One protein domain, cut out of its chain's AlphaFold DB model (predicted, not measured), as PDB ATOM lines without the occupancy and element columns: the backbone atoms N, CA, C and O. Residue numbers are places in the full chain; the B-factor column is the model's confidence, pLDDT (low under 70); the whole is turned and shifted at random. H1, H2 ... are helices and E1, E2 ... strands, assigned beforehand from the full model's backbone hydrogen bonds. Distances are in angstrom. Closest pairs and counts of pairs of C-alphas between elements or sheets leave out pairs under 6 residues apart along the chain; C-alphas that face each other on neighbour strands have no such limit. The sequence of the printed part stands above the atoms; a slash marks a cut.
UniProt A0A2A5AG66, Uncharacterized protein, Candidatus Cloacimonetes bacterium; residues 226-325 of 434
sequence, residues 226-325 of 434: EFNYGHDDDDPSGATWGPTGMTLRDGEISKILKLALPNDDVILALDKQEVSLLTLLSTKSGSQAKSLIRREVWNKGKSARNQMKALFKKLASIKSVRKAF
ATOM      1  N   GLU A 226     149.612 122.499 100.797       94.56
ATOM      2  CA  GLU A 226     149.486 122.476 102.248       94.56
ATOM      3  C   GLU A 226     150.674 123.178 102.913       94.56
ATOM      4  O   GLU A 226     151.823 123.072 102.485       94.56
ATOM      5  N   PHE A 227     150.374 123.952 103.953       93.31
ATOM      6  CA  PHE A 227     151.365 124.651 104.759       93.31
ATOM      7  C   PHE A 227     151.518 123.911 106.078       93.31
ATOM      8  O   PHE A 227     150.563 123.847 106.849       93.31
ATOM      9  N   ASN A 228     152.723 123.440 106.366       89.12
ATOM     10  CA  ASN A 228     153.000 122.584 107.515       89.12
ATOM     11  C   ASN A 228     153.670 123.379 108.655       89.12
ATOM     12  O   ASN A 228     154.598 122.916 109.308       89.12
ATOM     13  N   TYR A 229     153.232 124.620 108.870       83.12
ATOM     14  CA  TYR A 229     153.721 125.493 109.944       83.12
ATOM     15  C   TYR A 229     152.753 125.469 111.140       83.12
ATOM     16  O   TYR A 229     151.542 125.363 110.945       83.12
ATOM     17  N   GLY A 230     153.260 125.642 112.366       66.94
ATOM     18  CA  GLY A 230     152.411 125.884 113.546       66.94
ATOM     19  C   GLY A 230     151.823 124.653 114.251       66.94
ATOM     20  O   GLY A 230     150.870 124.806 115.011       66.94
ATOM     21  N   HIS A 231     152.381 123.462 114.034       57.16
ATOM     22  CA  HIS A 231     152.252 122.353 114.989       57.16
ATOM     23  C   HIS A 231     153.463 122.338 115.933       57.16
ATOM     24  O   HIS A 231     154.483 122.932 115.593       57.16
ATOM     25  N   ASP A 232     153.338 121.680 117.093       48.03
ATOM     26  CA  ASP A 232     154.277 121.732 118.236       48.03
ATOM     27  C   ASP A 232     155.759 121.459 117.896       48.03
ATOM     28  O   ASP A 232     156.638 121.853 118.651       48.03
ATOM     29  N   ASP A 233     156.035 120.910 116.712       49.81
ATOM     30  CA  ASP A 233     157.315 121.002 116.017       49.81
ATOM     31  C   ASP A 233     157.027 121.482 114.584       49.81
ATOM     32  O   ASP A 233     156.468 120.710 113.802       49.81
ATOM     33  N   ASP A 234     157.353 122.737 114.230       61.53
ATOM     34  CA  ASP A 234     157.215 123.273 112.862       61.53
ATOM     35  C   ASP A 234     157.671 122.208 111.851       61.53
ATOM     36  O   ASP A 234     158.875 121.925 111.764       61.53
ATOM     37  N   ASP A 235     156.730 121.605 111.109       68.56
ATOM     38  CA  ASP A 235     157.034 120.439 110.285       68.56
ATOM     39  C   ASP A 235     158.218 120.801 109.384       68.56
ATOM     40  O   ASP A 235     158.251 121.866 108.733       68.56
ATOM     41  N   PRO A 236     159.258 119.955 109.361       75.75
ATOM     42  CA  PRO A 236     160.477 120.319 108.687       75.75
ATOM     43  C   PRO A 236     160.242 120.567 107.190       75.75
ATOM     44  O   PRO A 236     161.029 121.326 106.629       75.75
ATOM     45  N   SER A 237     159.176 120.045 106.571       81.56
ATOM     46  CA  SER A 237     158.802 120.269 105.163       81.56
ATOM     47  C   SER A 237     158.488 121.734 104.809       81.56
ATOM     48  O   SER A 237     158.831 122.179 103.709       81.56
ATOM     49  N   GLY A 238     157.897 122.510 105.729       90.38
ATOM     50  CA  GLY A 238     157.416 123.883 105.506       90.38
ATOM     51  C   GLY A 238     156.140 123.971 104.666       90.38
ATOM     52  O   GLY A 238     155.116 124.443 105.149       90.38
ATOM     53  N   ALA A 239     156.187 123.508 103.420       93.69
ATOM     54  CA  ALA A 239     154.998 123.306 102.599       93.69
ATOM     55  C   ALA A 239     155.158 122.049 101.744       93.69
ATOM     56  O   ALA A 239     156.280 121.712 101.348       93.69
ATOM     57  N   THR A 240     154.034 121.399 101.469       94.50
ATOM     58  CA  THR A 240     153.886 120.208 100.626       94.50
ATOM     59  C   THR A 240     152.946 120.529  99.469       94.50
ATOM     60  O   THR A 240     151.935 121.208  99.650       94.50
ATOM     61  N   TRP A 241     153.287 120.068  98.268       96.19
ATOM     62  CA  TRP A 241     152.505 120.316  97.061       96.19
ATOM     63  C   TRP A 241     152.336 119.046  96.229       96.19
ATOM     64  O   TRP A 241     153.304 118.325  95.966       96.19
ATOM     65  N   GLY A 242     151.113 118.831  95.751       93.94
ATOM     66  CA  GLY A 242     150.828 117.899  94.673       93.94
ATOM     67  C   GLY A 242     150.660 116.439  95.106       93.94
ATOM     68  O   GLY A 242     150.737 116.118  96.297       93.94
ATOM     69  N   PRO A 243     150.467 115.533  94.131       89.75
ATOM     70  CA  PRO A 243     150.096 114.133  94.368       89.75
ATOM     71  C   PRO A 243     151.187 113.274  95.023       89.75
ATOM     72  O   PRO A 243     150.923 112.149  95.425       89.75
ATOM     73  N   THR A 244     152.418 113.778  95.117       91.94
ATOM     74  CA  THR A 244     153.562 113.077  95.732       91.94
ATOM     75  C   THR A 244     154.179 113.851  96.890       91.94
ATOM     76  O   THR A 244     155.318 113.578  97.262       91.94
ATOM     77  N   GLY A 245     153.481 114.873  97.398       92.38
ATOM     78  CA  GLY A 245     153.918 115.644  98.562       92.38
ATOM     79  C   GLY A 245     155.281 116.321  98.392       92.38
ATOM     80  O   GLY A 245     156.085 116.307  99.322       92.38
ATOM     81  N   MET A 246     155.559 116.908  97.222       95.00
ATOM     82  CA  MET A 246     156.827 117.604  96.956       95.00
ATOM     83  C   MET A 246     157.018 118.746  97.956       95.00
ATOM     84  O   MET A 246     156.077 119.501  98.202       95.00
ATOM     85  N   THR A 247     158.211 118.896  98.532       94.50
ATOM     86  CA  THR A 247     158.418 119.802  99.677       94.50
ATOM     87  C   THR A 247     159.280 121.027  99.369       94.50
ATOM     88  O   THR A 247     160.140 121.014  98.483       94.50
ATOM     89  N   LEU A 248     159.108 122.101 100.153       93.88
ATOM     90  CA  LEU A 248     160.061 123.226 100.168       93.88
ATOM     91  C   LEU A 248     161.400 122.835 100.798       93.88
ATOM     92  O   LEU A 248     162.455 123.276 100.335       93.88
ATOM     93  N   ARG A 249     161.364 122.024 101.864       91.12
ATOM     94  CA  ARG A 249     162.560 121.604 102.610       91.12
ATOM     95  C   ARG A 249     163.581 120.901 101.733       91.12
ATOM     96  O   ARG A 249     164.766 121.210 101.819       91.12
ATOM     97  N   ASP A 250     163.114 119.986 100.897       90.69
ATOM     98  CA  ASP A 250     163.996 119.209 100.037       90.69
ATOM     99  C   ASP A 250     164.220 119.922  98.681       90.69
ATOM    100  O   ASP A 250     164.921 119.416  97.809       90.69
ATOM    101  N   GLY A 251     163.687 121.145  98.516       94.81
ATOM    102  CA  GLY A 251     163.899 122.011  97.349       94.81
ATOM    103  C   GLY A 251     163.106 121.614  96.101       94.81
ATOM    104  O   GLY A 251     163.291 122.215  95.042       94.81
ATOM    105  N   GLU A 252     162.217 120.629  96.213       96.69
ATOM    106  CA  GLU A 252     161.480 120.045  95.090       96.69
ATOM    107  C   GLU A 252     160.507 121.059  94.478       96.69
ATOM    108  O   GLU A 252     160.535 121.275  93.268       96.69
ATOM    109  N   ILE A 253     159.725 121.766  95.304       97.69
ATOM    110  CA  ILE A 253     158.805 122.816  94.824       97.69
ATOM    111  C   ILE A 253     159.569 123.906  94.061       97.69
ATOM    112  O   ILE A 253     159.168 124.297  92.966       97.69
ATOM    113  N   SER A 254     160.699 124.371  94.596       97.94
ATOM    114  CA  SER A 254     161.517 125.393  93.937       97.94
ATOM    115  C   SER A 254     162.052 124.920  92.587       97.94
ATOM    116  O   SER A 254     162.049 125.682  91.620       97.94
ATOM    117  N   LYS A 255     162.463 123.649  92.495       98.25
ATOM    118  CA  LYS A 255     162.919 123.037  91.241       98.25
ATOM    119  C   LYS A 255     161.789 122.936  90.213       98.25
ATOM    120  O   LYS A 255     162.027 123.225  89.044       98.25
ATOM    121  N   ILE A 256     160.572 122.596  90.641       98.50
ATOM    122  CA  ILE A 256     159.392 122.567  89.762       98.50
ATOM    123  C   ILE A 256     159.125 123.961  89.198       98.50
ATOM    124  O   ILE A 256     159.012 124.120  87.984       98.50
ATOM    125  N   LEU A 257     159.094 124.983  90.056       98.38
ATOM    126  CA  LEU A 257     158.884 126.368  89.628       98.38
ATOM    127  C   LEU A 257     159.982 126.837  88.669       98.38
ATOM    128  O   LEU A 257     159.681 127.467  87.661       98.38
ATOM    129  N   LYS A 258     161.242 126.470  88.923       98.12
ATOM    130  CA  LYS A 258     162.366 126.797  88.037       98.12
ATOM    131  C   LYS A 258     162.198 126.219  86.626       98.12
ATOM    132  O   LYS A 258     162.607 126.858  85.664       98.12
ATOM    133  N   LEU A 259     161.610 125.027  86.499       98.25
ATOM    134  CA  LEU A 259     161.315 124.406  85.202       98.25
ATOM    135  C   LEU A 259     160.040 124.963  84.552       98.25
ATOM    136  O   LEU A 259     159.956 125.016  83.329       98.25
ATOM    137  N   ALA A 260     159.048 125.348  85.356       98.00
ATOM    138  CA  ALA A 260     157.736 125.762  84.872       98.00
ATOM    139  C   ALA A 260     157.676 127.238  84.447       98.00
ATOM    140  O   ALA A 260     157.138 127.542  83.387       98.00
ATOM    141  N   LEU A 261     158.236 128.153  85.242       97.44
ATOM    142  CA  LEU A 261     158.100 129.603  85.041       97.44
ATOM    143  C   LEU A 261     158.651 130.153  83.712       97.44
ATOM    144  O   LEU A 261     158.116 131.159  83.259       97.44
ATOM    145  N   PRO A 262     159.663 129.543  83.061       97.25
ATOM    146  CA  PRO A 262     160.103 129.992  81.740       97.25
ATOM    147  C   PRO A 262     159.138 129.678  80.584       97.25
ATOM    148  O   PRO A 262     159.410 130.105  79.468       97.25
ATOM    149  N   ASN A 263     158.069 128.898  80.795       97.56
ATOM    150  CA  ASN A 263     157.138 128.543  79.717       97.56
ATOM    151  C   ASN A 263     156.134 129.680  79.470       97.56
ATOM    152  O   ASN A 263     155.526 130.192  80.414       97.56
ATOM    153  N   ASP A 264     155.905 130.022  78.199       96.75
ATOM    154  CA  ASP A 264     155.018 131.125  77.798       96.75
ATOM    155  C   ASP A 264     153.590 130.971  78.335       96.75
ATOM    156  O   ASP A 264     152.980 131.947  78.763       96.75
ATOM    157  N   ASP A 265     153.062 129.743  78.379       97.12
ATOM    158  CA  ASP A 265     151.720 129.469  78.902       97.12
ATOM    159  C   ASP A 265     151.588 129.790  80.400       97.12
ATOM    160  O   ASP A 265     150.514 130.185  80.852       97.12
ATOM    161  N   VAL A 266     152.680 129.688  81.163       96.56
ATOM    162  CA  VAL A 266     152.734 130.104  82.570       96.56
ATOM    163  C   VAL A 266     152.819 131.618  82.684       96.56
ATOM    164  O   VAL A 266     152.062 132.211  83.450       96.56
ATOM    165  N   ILE A 267     153.698 132.254  81.909       94.19
ATOM    166  CA  ILE A 267     153.888 133.711  81.943       94.19
ATOM    167  C   ILE A 267     152.594 134.437  81.559       94.19
ATOM    168  O   ILE A 267     152.212 135.394  82.227       94.19
ATOM    169  N   LEU A 268     151.895 133.963  80.526       95.81
ATOM    170  CA  LEU A 268     150.634 134.548  80.062       95.81
ATOM    171  C   LEU A 268     149.476 134.341  81.045       95.81
ATOM    172  O   LEU A 268     148.531 135.129  81.054       95.81
ATOM    173  N   ALA A 269     149.524 133.285  81.857       96.38
ATOM    174  CA  ALA A 269     148.473 132.994  82.823       96.38
ATOM    175  C   ALA A 269     148.598 133.826  84.108       96.38
ATOM    176  O   ALA A 269     147.600 133.998  84.806       96.38
ATOM    177  N   LEU A 270     149.792 134.308  84.455       96.81
ATOM    178  CA  LEU A 270     150.085 134.928  85.748       96.81
ATOM    179  C   LEU A 270     150.234 136.449  85.656       96.81
ATOM    180  O   LEU A 270     150.700 136.986  84.653       96.81
ATOM    181  N   ASP A 271     149.884 137.156  86.729       96.75
ATOM    182  CA  ASP A 271     150.191 138.582  86.829       96.75
ATOM    183  C   ASP A 271     151.658 138.839  87.240       96.75
ATOM    184  O   ASP A 271     152.401 137.945  87.657       96.75
ATOM    185  N   LYS A 272     152.102 140.098  87.128       94.44
ATOM    186  CA  LYS A 272     153.495 140.485  87.418       94.44
ATOM    187  C   LYS A 272     153.919 140.200  88.867       94.44
ATOM    188  O   LYS A 272     155.092 139.908  89.102       94.44
ATOM    189  N   GLN A 273     153.011 140.316  89.836       94.88
ATOM    190  CA  GLN A 273     153.322 140.085  91.250       94.88
ATOM    191  C   GLN A 273     153.436 138.584  91.538       94.88
ATOM    192  O   GLN A 273     154.397 138.164  92.190       94.88
ATOM    193  N   GLU A 274     152.517 137.782  90.991       96.31
ATOM    194  CA  GLU A 274     152.551 136.316  91.036       96.31
ATOM    195  C   GLU A 274     153.872 135.784  90.457       96.31
ATOM    196  O   GLU A 274     154.584 135.023  91.122       96.31
ATOM    197  N   VAL A 275     154.253 136.241  89.255       95.69
ATOM    198  CA  VAL A 275     155.517 135.853  88.607       95.69
ATOM    199  C   VAL A 275     156.723 136.238  89.463       95.69
ATOM    200  O   VAL A 275     157.632 135.424  89.626       95.69
ATOM    201  N   SER A 276     156.744 137.444  90.036       95.81
ATOM    202  CA  SER A 276     157.860 137.916  90.866       95.81
ATOM    203  C   SER A 276     158.067 137.044  92.111       95.81
ATOM    204  O   SER A 276     159.180 136.570  92.362       95.81
ATOM    205  N   LEU A 277     156.992 136.749  92.854       96.06
ATOM    206  CA  LEU A 277     157.062 135.903  94.047       96.06
ATOM    207  C   LEU A 277     157.509 134.475  93.707       96.06
ATOM    208  O   LEU A 277     158.392 133.932  94.377       96.06
ATOM    209  N   LEU A 278     156.922 133.867  92.672       97.50
ATOM    210  CA  LEU A 278     157.262 132.502  92.268       97.50
ATOM    211  C   LEU A 278     158.685 132.410  91.708       97.50
ATOM    212  O   LEU A 278     159.393 131.444  91.996       97.50
ATOM    213  N   THR A 279     159.135 133.429  90.971       97.44
ATOM    214  CA  THR A 279     160.519 133.521  90.488       97.44
ATOM    215  C   THR A 279     161.475 133.592  91.666       97.44
ATOM    216  O   THR A 279     162.404 132.787  91.740       97.44
ATOM    217  N   LEU A 280     161.217 134.468  92.642       97.31
ATOM    218  CA  LEU A 280     162.035 134.545  93.849       97.31
ATOM    219  C   LEU A 280     162.069 133.197  94.583       97.31
ATOM    220  O   LEU A 280     163.153 132.732  94.939       97.31
ATOM    221  N   LEU A 281     160.920 132.538  94.747       97.44
ATOM    222  CA  LEU A 281     160.828 131.218  95.372       97.44
ATOM    223  C   LEU A 281     161.640 130.152  94.618       97.44
ATOM    224  O   LEU A 281     162.352 129.380  95.256       97.44
ATOM    225  N   SER A 282     161.607 130.157  93.282       97.56
ATOM    226  CA  SER A 282     162.352 129.208  92.438       97.56
ATOM    227  C   SER A 282     163.878 129.293  92.606       97.56
ATOM    228  O   SER A 282     164.590 128.325  92.337       97.56
ATOM    229  N   THR A 283     164.389 130.432  93.092       97.19
ATOM    230  CA  THR A 283     165.824 130.647  93.358       97.19
ATOM    231  C   THR A 283     166.263 130.245  94.766       97.19
ATOM    232  O   THR A 283     167.456 130.286  95.068       97.19
ATOM    233  N   LYS A 284     165.327 129.888  95.654       95.88
ATOM    234  CA  LYS A 284     165.614 129.479  97.038       95.88
ATOM    235  C   LYS A 284     165.396 127.982  97.198       95.88
ATOM    236  O   LYS A 284     164.504 127.422  96.577       95.88
ATOM    237  N   SER A 285     166.130 127.335  98.095       91.19
ATOM    238  CA  SER A 285     165.904 125.927  98.456       91.19
ATOM    239  C   SER A 285     165.973 125.729  99.967       91.19
ATOM    240  O   SER A 285     166.598 126.518 100.680       91.19
ATOM    241  N   GLY A 286     165.322 124.679 100.467       89.69
ATOM    242  CA  GLY A 286     165.384 124.292 101.872       89.69
ATOM    243  C   GLY A 286     164.991 125.407 102.833       89.69
ATOM    244  O   GLY A 286     163.912 125.992 102.720       89.69
ATOM    245  N   SER A 287     165.865 125.712 103.792       91.00
ATOM    246  CA  SER A 287     165.602 126.718 104.828       91.00
ATOM    247  C   SER A 287     165.305 128.105 104.252       91.00
ATOM    248  O   SER A 287     164.414 128.787 104.752       91.00
ATOM    249  N   GLN A 288     165.972 128.513 103.168       94.62
ATOM    250  CA  GLN A 288     165.751 129.823 102.551       94.62
ATOM    251  C   GLN A 288     164.350 129.936 101.938       94.62
ATOM    252  O   GLN A 288     163.678 130.952 102.122       94.62
ATOM    253  N   ALA A 289     163.895 128.889 101.242       94.75
ATOM    254  CA  ALA A 289     162.557 128.843 100.656       94.75
ATOM    255  C   ALA A 289     161.485 128.820 101.755       94.75
ATOM    256  O   ALA A 289     160.511 129.573 101.694       94.75
ATOM    257  N   LYS A 290     161.714 128.035 102.818       93.31
ATOM    258  CA  LYS A 290     160.843 128.012 103.999       93.31
ATOM    259  C   LYS A 290     160.730 129.382 104.665       93.31
ATOM    260  O   LYS A 290     159.619 129.786 104.998       93.31
ATOM    261  N   SER A 291     161.843 130.083 104.875       92.44
ATOM    262  CA  SER A 291     161.845 131.412 105.499       92.44
ATOM    263  C   SER A 291     161.139 132.450 104.632       92.44
ATOM    264  O   SER A 291     160.384 133.266 105.160       92.44
ATOM    265  N   LEU A 292     161.326 132.386 103.310       95.50
ATOM    266  CA  LEU A 292     160.611 133.240 102.364       95.50
ATOM    267  C   LEU A 292     159.096 133.031 102.473       95.50
ATOM    268  O   LEU A 292     158.375 133.989 102.716       95.50
ATOM    269  N   ILE A 293     158.615 131.789 102.367       95.44
ATOM    270  CA  ILE A 293     157.178 131.491 102.469       95.44
ATOM    271  C   ILE A 293     156.620 131.830 103.850       95.44
ATOM    272  O   ILE A 293     155.516 132.371 103.954       95.44
ATOM    273  N   ARG A 294     157.386 131.593 104.919       93.06
ATOM    274  CA  ARG A 294     156.962 131.969 106.270       93.06
ATOM    275  C   ARG A 294     156.729 133.478 106.376       93.06
ATOM    276  O   ARG A 294     155.688 133.899 106.874       93.06
ATOM    277  N   ARG A 295     157.665 134.287 105.875       94.50
ATOM    278  CA  ARG A 295     157.591 135.753 105.932       94.50
ATOM    279  C   ARG A 295     156.547 136.328 104.976       94.50
ATOM    280  O   ARG A 295     155.751 137.167 105.382       94.50
ATOM    281  N   GLU A 296     156.546 135.885 103.722       95.75
ATOM    282  CA  GLU A 296     155.727 136.494 102.672       95.75
ATOM    283  C   GLU A 296     154.286 135.992 102.643       95.75
ATOM    284  O   GLU A 296     153.429 136.687 102.103       95.75
ATOM    285  N   VAL A 297     154.012 134.816 103.216       95.44
ATOM    286  CA  VAL A 297     152.698 134.164 103.128       95.44
ATOM    287  C   VAL A 297     152.158 133.797 104.505       95.44
ATOM    288  O   VAL A 297     151.086 134.263 104.885       95.44
ATOM    289  N   TRP A 298     152.878 132.977 105.278       94.38
ATOM    290  CA  TRP A 298     152.342 132.424 106.529       94.38
ATOM    291  C   TRP A 298     152.043 133.509 107.573       94.38
ATOM    292  O   TRP A 298     150.914 133.591 108.067       94.38
ATOM    293  N   ASN A 299     153.032 134.362 107.856       94.12
ATOM    294  CA  ASN A 299     152.956 135.428 108.858       94.12
ATOM    295  C   ASN A 299     152.019 136.575 108.443       94.12
ATOM    296  O   ASN A 299     151.563 137.318 109.304       94.12
ATOM    297  N   LYS A 300     151.681 136.697 107.149       96.25
ATOM    298  CA  LYS A 300     150.699 137.678 106.647       96.25
ATOM    299  C   LYS A 300     149.240 137.242 106.856       96.25
ATOM    300  O   LYS A 300     148.317 137.971 106.504       96.25
ATOM    301  N   GLY A 301     149.008 136.066 107.441       95.25
ATOM    302  CA  GLY A 301     147.683 135.622 107.874       95.25
ATOM    303  C   GLY A 301     146.914 134.781 106.851       95.25
ATOM    304  O   GLY A 301     147.421 134.375 105.806       95.25
ATOM    305  N   LYS A 302     145.656 134.463 107.188       96.06
ATOM    306  CA  LYS A 302     144.815 133.505 106.440       96.06
ATOM    307  C   LYS A 302     144.576 133.925 104.986       96.06
ATOM    308  O   LYS A 302     144.575 133.060 104.115       96.06
ATOM    309  N   SER A 303     144.414 135.224 104.730       97.56
ATOM    310  CA  SER A 303     144.178 135.754 103.381       97.56
ATOM    311  C   SER A 303     145.343 135.440 102.436       97.56
ATOM    312  O   SER A 303     145.142 134.783 101.417       97.56
ATOM    313  N   ALA A 304     146.579 135.774 102.828       96.88
ATOM    314  CA  ALA A 304     147.775 135.490 102.032       96.88
ATOM    315  C   ALA A 304     147.972 133.983 101.787       96.88
ATOM    316  O   ALA A 304     148.293 133.561 100.676       96.88
ATOM    317  N   ARG A 305     147.710 133.142 102.800       96.56
ATOM    318  CA  ARG A 305     147.748 131.677 102.641       96.56
ATOM    319  C   ARG A 305     146.734 131.181 101.611       96.56
ATOM    320  O   ARG A 305     147.081 130.350 100.778       96.56
ATOM    321  N   ASN A 306     145.505 131.690 101.642       97.19
ATOM    322  CA  ASN A 306     144.472 131.321 100.675       97.19
ATOM    323  C   ASN A 306     144.815 131.796  99.256       97.19
ATOM    324  O   ASN A 306     144.617 131.035  98.312       97.19
ATOM    325  N   GLN A 307     145.375 133.000  99.108       97.56
ATOM    326  CA  GLN A 307     145.860 133.504  97.819       97.56
ATOM    327  C   GLN A 307     146.965 132.610  97.249       97.56
ATOM    328  O   GLN A 307     146.901 132.226  96.087       97.56
ATOM    329  N   MET A 308     147.926 132.187  98.075       97.56
ATOM    330  CA  MET A 308     148.985 131.278  97.629       97.56
ATOM    331  C   MET A 308     148.439 129.894  97.234       97.56
ATOM    332  O   MET A 308     148.863 129.332  96.226       97.56
ATOM    333  N   LYS A 309     147.453 129.357  97.967       97.62
ATOM    334  CA  LYS A 309     146.755 128.124  97.557       97.62
ATOM    335  C   LYS A 309     146.029 128.300  96.220       97.62
ATOM    336  O   LYS A 309     146.122 127.429  95.360       97.62
ATOM    337  N   ALA A 310     145.341 129.426  96.021       97.62
ATOM    338  CA  ALA A 310     144.675 129.739  94.758       97.62
ATOM    339  C   ALA A 310     145.676 129.873  93.597       97.62
ATOM    340  O   ALA A 310     145.422 129.344  92.516       97.62
ATOM    341  N   LEU A 311     146.837 130.489  93.838       97.88
ATOM    342  CA  LEU A 311     147.927 130.589  92.869       97.88
ATOM    343  C   LEU A 311     148.460 129.207  92.469       97.88
ATOM    344  O   LEU A 311     148.582 128.915  91.283       97.88
ATOM    345  N   PHE A 312     148.712 128.314  93.428       97.81
ATOM    346  CA  PHE A 312     149.156 126.949  93.122       97.81
ATOM    347  C   PHE A 312     148.077 126.124  92.405       97.81
ATOM    348  O   PHE A 312     148.390 125.376  91.479       97.81
ATOM    349  N   LYS A 313     146.797 126.327  92.733       96.88
ATOM    350  CA  LYS A 313     145.674 125.750  91.980       96.88
ATOM    351  C   LYS A 313     145.600 126.268  90.541       96.88
ATOM    352  O   LYS A 313     145.351 125.493  89.618       96.88
ATOM    353  N   LYS A 314     145.849 127.563  90.333       97.44
ATOM    354  CA  LYS A 314     145.941 128.190  89.008       97.44
ATOM    355  C   LYS A 314     147.106 127.599  88.210       97.44
ATOM    356  O   LYS A 314     146.884 127.125  87.099       97.44
ATOM    357  N   LEU A 315     148.299 127.508  88.803       97.81
ATOM    358  CA  LEU A 315     149.469 126.842  88.216       97.81
ATOM    359  C   LEU A 315     149.159 125.393  87.808       97.81
ATOM    360  O   LEU A 315     149.452 124.990  86.687       97.81
ATOM    361  N   ALA A 316     148.508 124.623  88.680       96.25
ATOM    362  CA  ALA A 316     148.155 123.227  88.429       96.25
ATOM    363  C   ALA A 316     147.235 123.023  87.216       96.25
ATOM    364  O   ALA A 316     147.220 121.938  86.632       96.25
ATOM    365  N   SER A 317     146.476 124.045  86.809       95.25
ATOM    366  CA  SER A 317     145.640 123.996  85.601       95.25
ATOM    367  C   SER A 317     146.462 124.026  84.303       95.25
ATOM    368  O   SER A 317     146.013 123.502  83.277       95.25
ATOM    369  N   ILE A 318     147.709 124.495  84.359       96.94
ATOM    370  CA  ILE A 318     148.601 124.669  83.211       96.94
ATOM    371  C   ILE A 318     149.360 123.367  82.924       96.94
ATOM    372  O   ILE A 318     149.936 122.733  83.814       96.94
ATOM    373  N   LYS A 319     149.354 122.923  81.660       95.31
ATOM    374  CA  LYS A 319     149.936 121.628  81.263       95.31
ATOM    375  C   LYS A 319     151.454 121.587  81.460       95.31
ATOM    376  O   LYS A 319     151.962 120.555  81.903       95.31
ATOM    377  N   SER A 320     152.166 122.670  81.148       97.38
ATOM    378  CA  SER A 320     153.623 122.759  81.321       97.38
ATOM    379  C   SER A 320     154.041 122.647  82.792       97.38
ATOM    380  O   SER A 320     154.992 121.928  83.096       97.38
ATOM    381  N   VAL A 321     153.277 123.242  83.719       98.00
ATOM    382  CA  VAL A 321     153.499 123.117  85.170       98.00
ATOM    383  C   VAL A 321     153.365 121.667  85.622       98.00
ATOM    384  O   VAL A 321     154.252 121.167  86.309       98.00
ATOM    385  N   ARG A 322     152.296 120.961  85.219       96.25
ATOM    386  CA  ARG A 322     152.130 119.539  85.578       96.25
ATOM    387  C   ARG A 322     153.268 118.683  85.026       96.25
ATOM    388  O   ARG A 322     153.821 117.869  85.751       96.25
ATOM    389  N   LYS A 323     153.704 118.935  83.789       96.62
ATOM    390  CA  LYS A 323     154.868 118.247  83.208       96.62
ATOM    391  C   LYS A 323     156.157 118.512  84.002       96.62
ATOM    392  O   LYS A 323     156.949 117.593  84.208       96.62
ATOM    393  N   ALA A 324     156.379 119.752  84.443       98.25
ATOM    394  CA  ALA A 324     157.509 120.103  85.302       98.25
ATOM    395  C   ALA A 324     157.425 119.393  86.664       98.25
ATOM    396  O   ALA A 324     158.435 118.870  87.138       98.25
ATOM    397  N   PHE A 325     156.225 119.320  87.250       97.62
ATOM    398  CA  PHE A 325     155.958 118.562  88.471       97.62
ATOM    399  C   PHE A 325     156.324 117.086  88.295       97.62
ATOM    400  O   PHE A 325     157.162 116.580  89.038       97.62
TER     401      PHE A 325
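AT A GLANCE: This is residues 226 to 325 of the 434 residues of an uncharacterized protein of Candidatus Cloacimonetes bacterium (UniProt A0A2A5AG66). Six helices make a small elongated body, with H1, H3 and H4 on one side, H5 and H6 on the other, and H2 at one end. At the opposite end the long axis runs out into a loop, residues 226 to 238, which leads into the short strand E1. The printed part has 100 residues, in the order E1, H1, H2, H3, H4, H5, H6, and is mostly helix. It is compact, with a radius of gyration of the C-alphas of 12.7 A, and spans 41 by 25 by 22 A.

IN THESE COORDINATES: After residues 226 to 238, E1 holds residues 239 to 241 and begins at C-alpha 239 (154.998, 123.306, 102.599). H1 is residues 252 to 260, 12.3 A long, H2 264 to 269, H3 272 to 282, 15.2 A, and H4 287 to 298, 14.5 A. H5, the longest, is residues 302 to 317, 22.9 A, and H6, residues 319 to 325, ends at C-alpha 325 (155.958, 118.562, 88.471).

HOW THE PARTS SIT: E1 pairs with no named strand, but residues 226 to 227 pair antiparallel with residues 239 to 240, and 240 to 241 with 246 to 247. H1 touches H3 at a steep tilt of 51 degrees, closest at C-alphas 254 and 282, 4.2 A. H1 touches H6 at 33 degrees, a shallow tilt only just short of steep, with C-alphas 260 and 321 at 5.0 A. H2 only just touches H6, with 3 pairs of C-alphas within 8 A, the closest being 265 and 320, 7.4 A. H3 and H4, a helical hairpin, only just touch, with 3 such pairs; C-alphas 281 and 289 are closest, 6.0 A. H4 touches H5 with residues 297 to 298 alone, C-alphas 297 and 304 being closest, 5.2 A. H1 and H5 are apart. In all six helices every O i to N i+4 pair is within hydrogen-bond range.

THE WHOLE: The C-alphas of Asp 232 and Asp 264, the two farthest apart, are 41.5 A from each other. The printed part has no cut and no long link. Its mean pLDDT is 93.0, with residues 230 to 235 under 70.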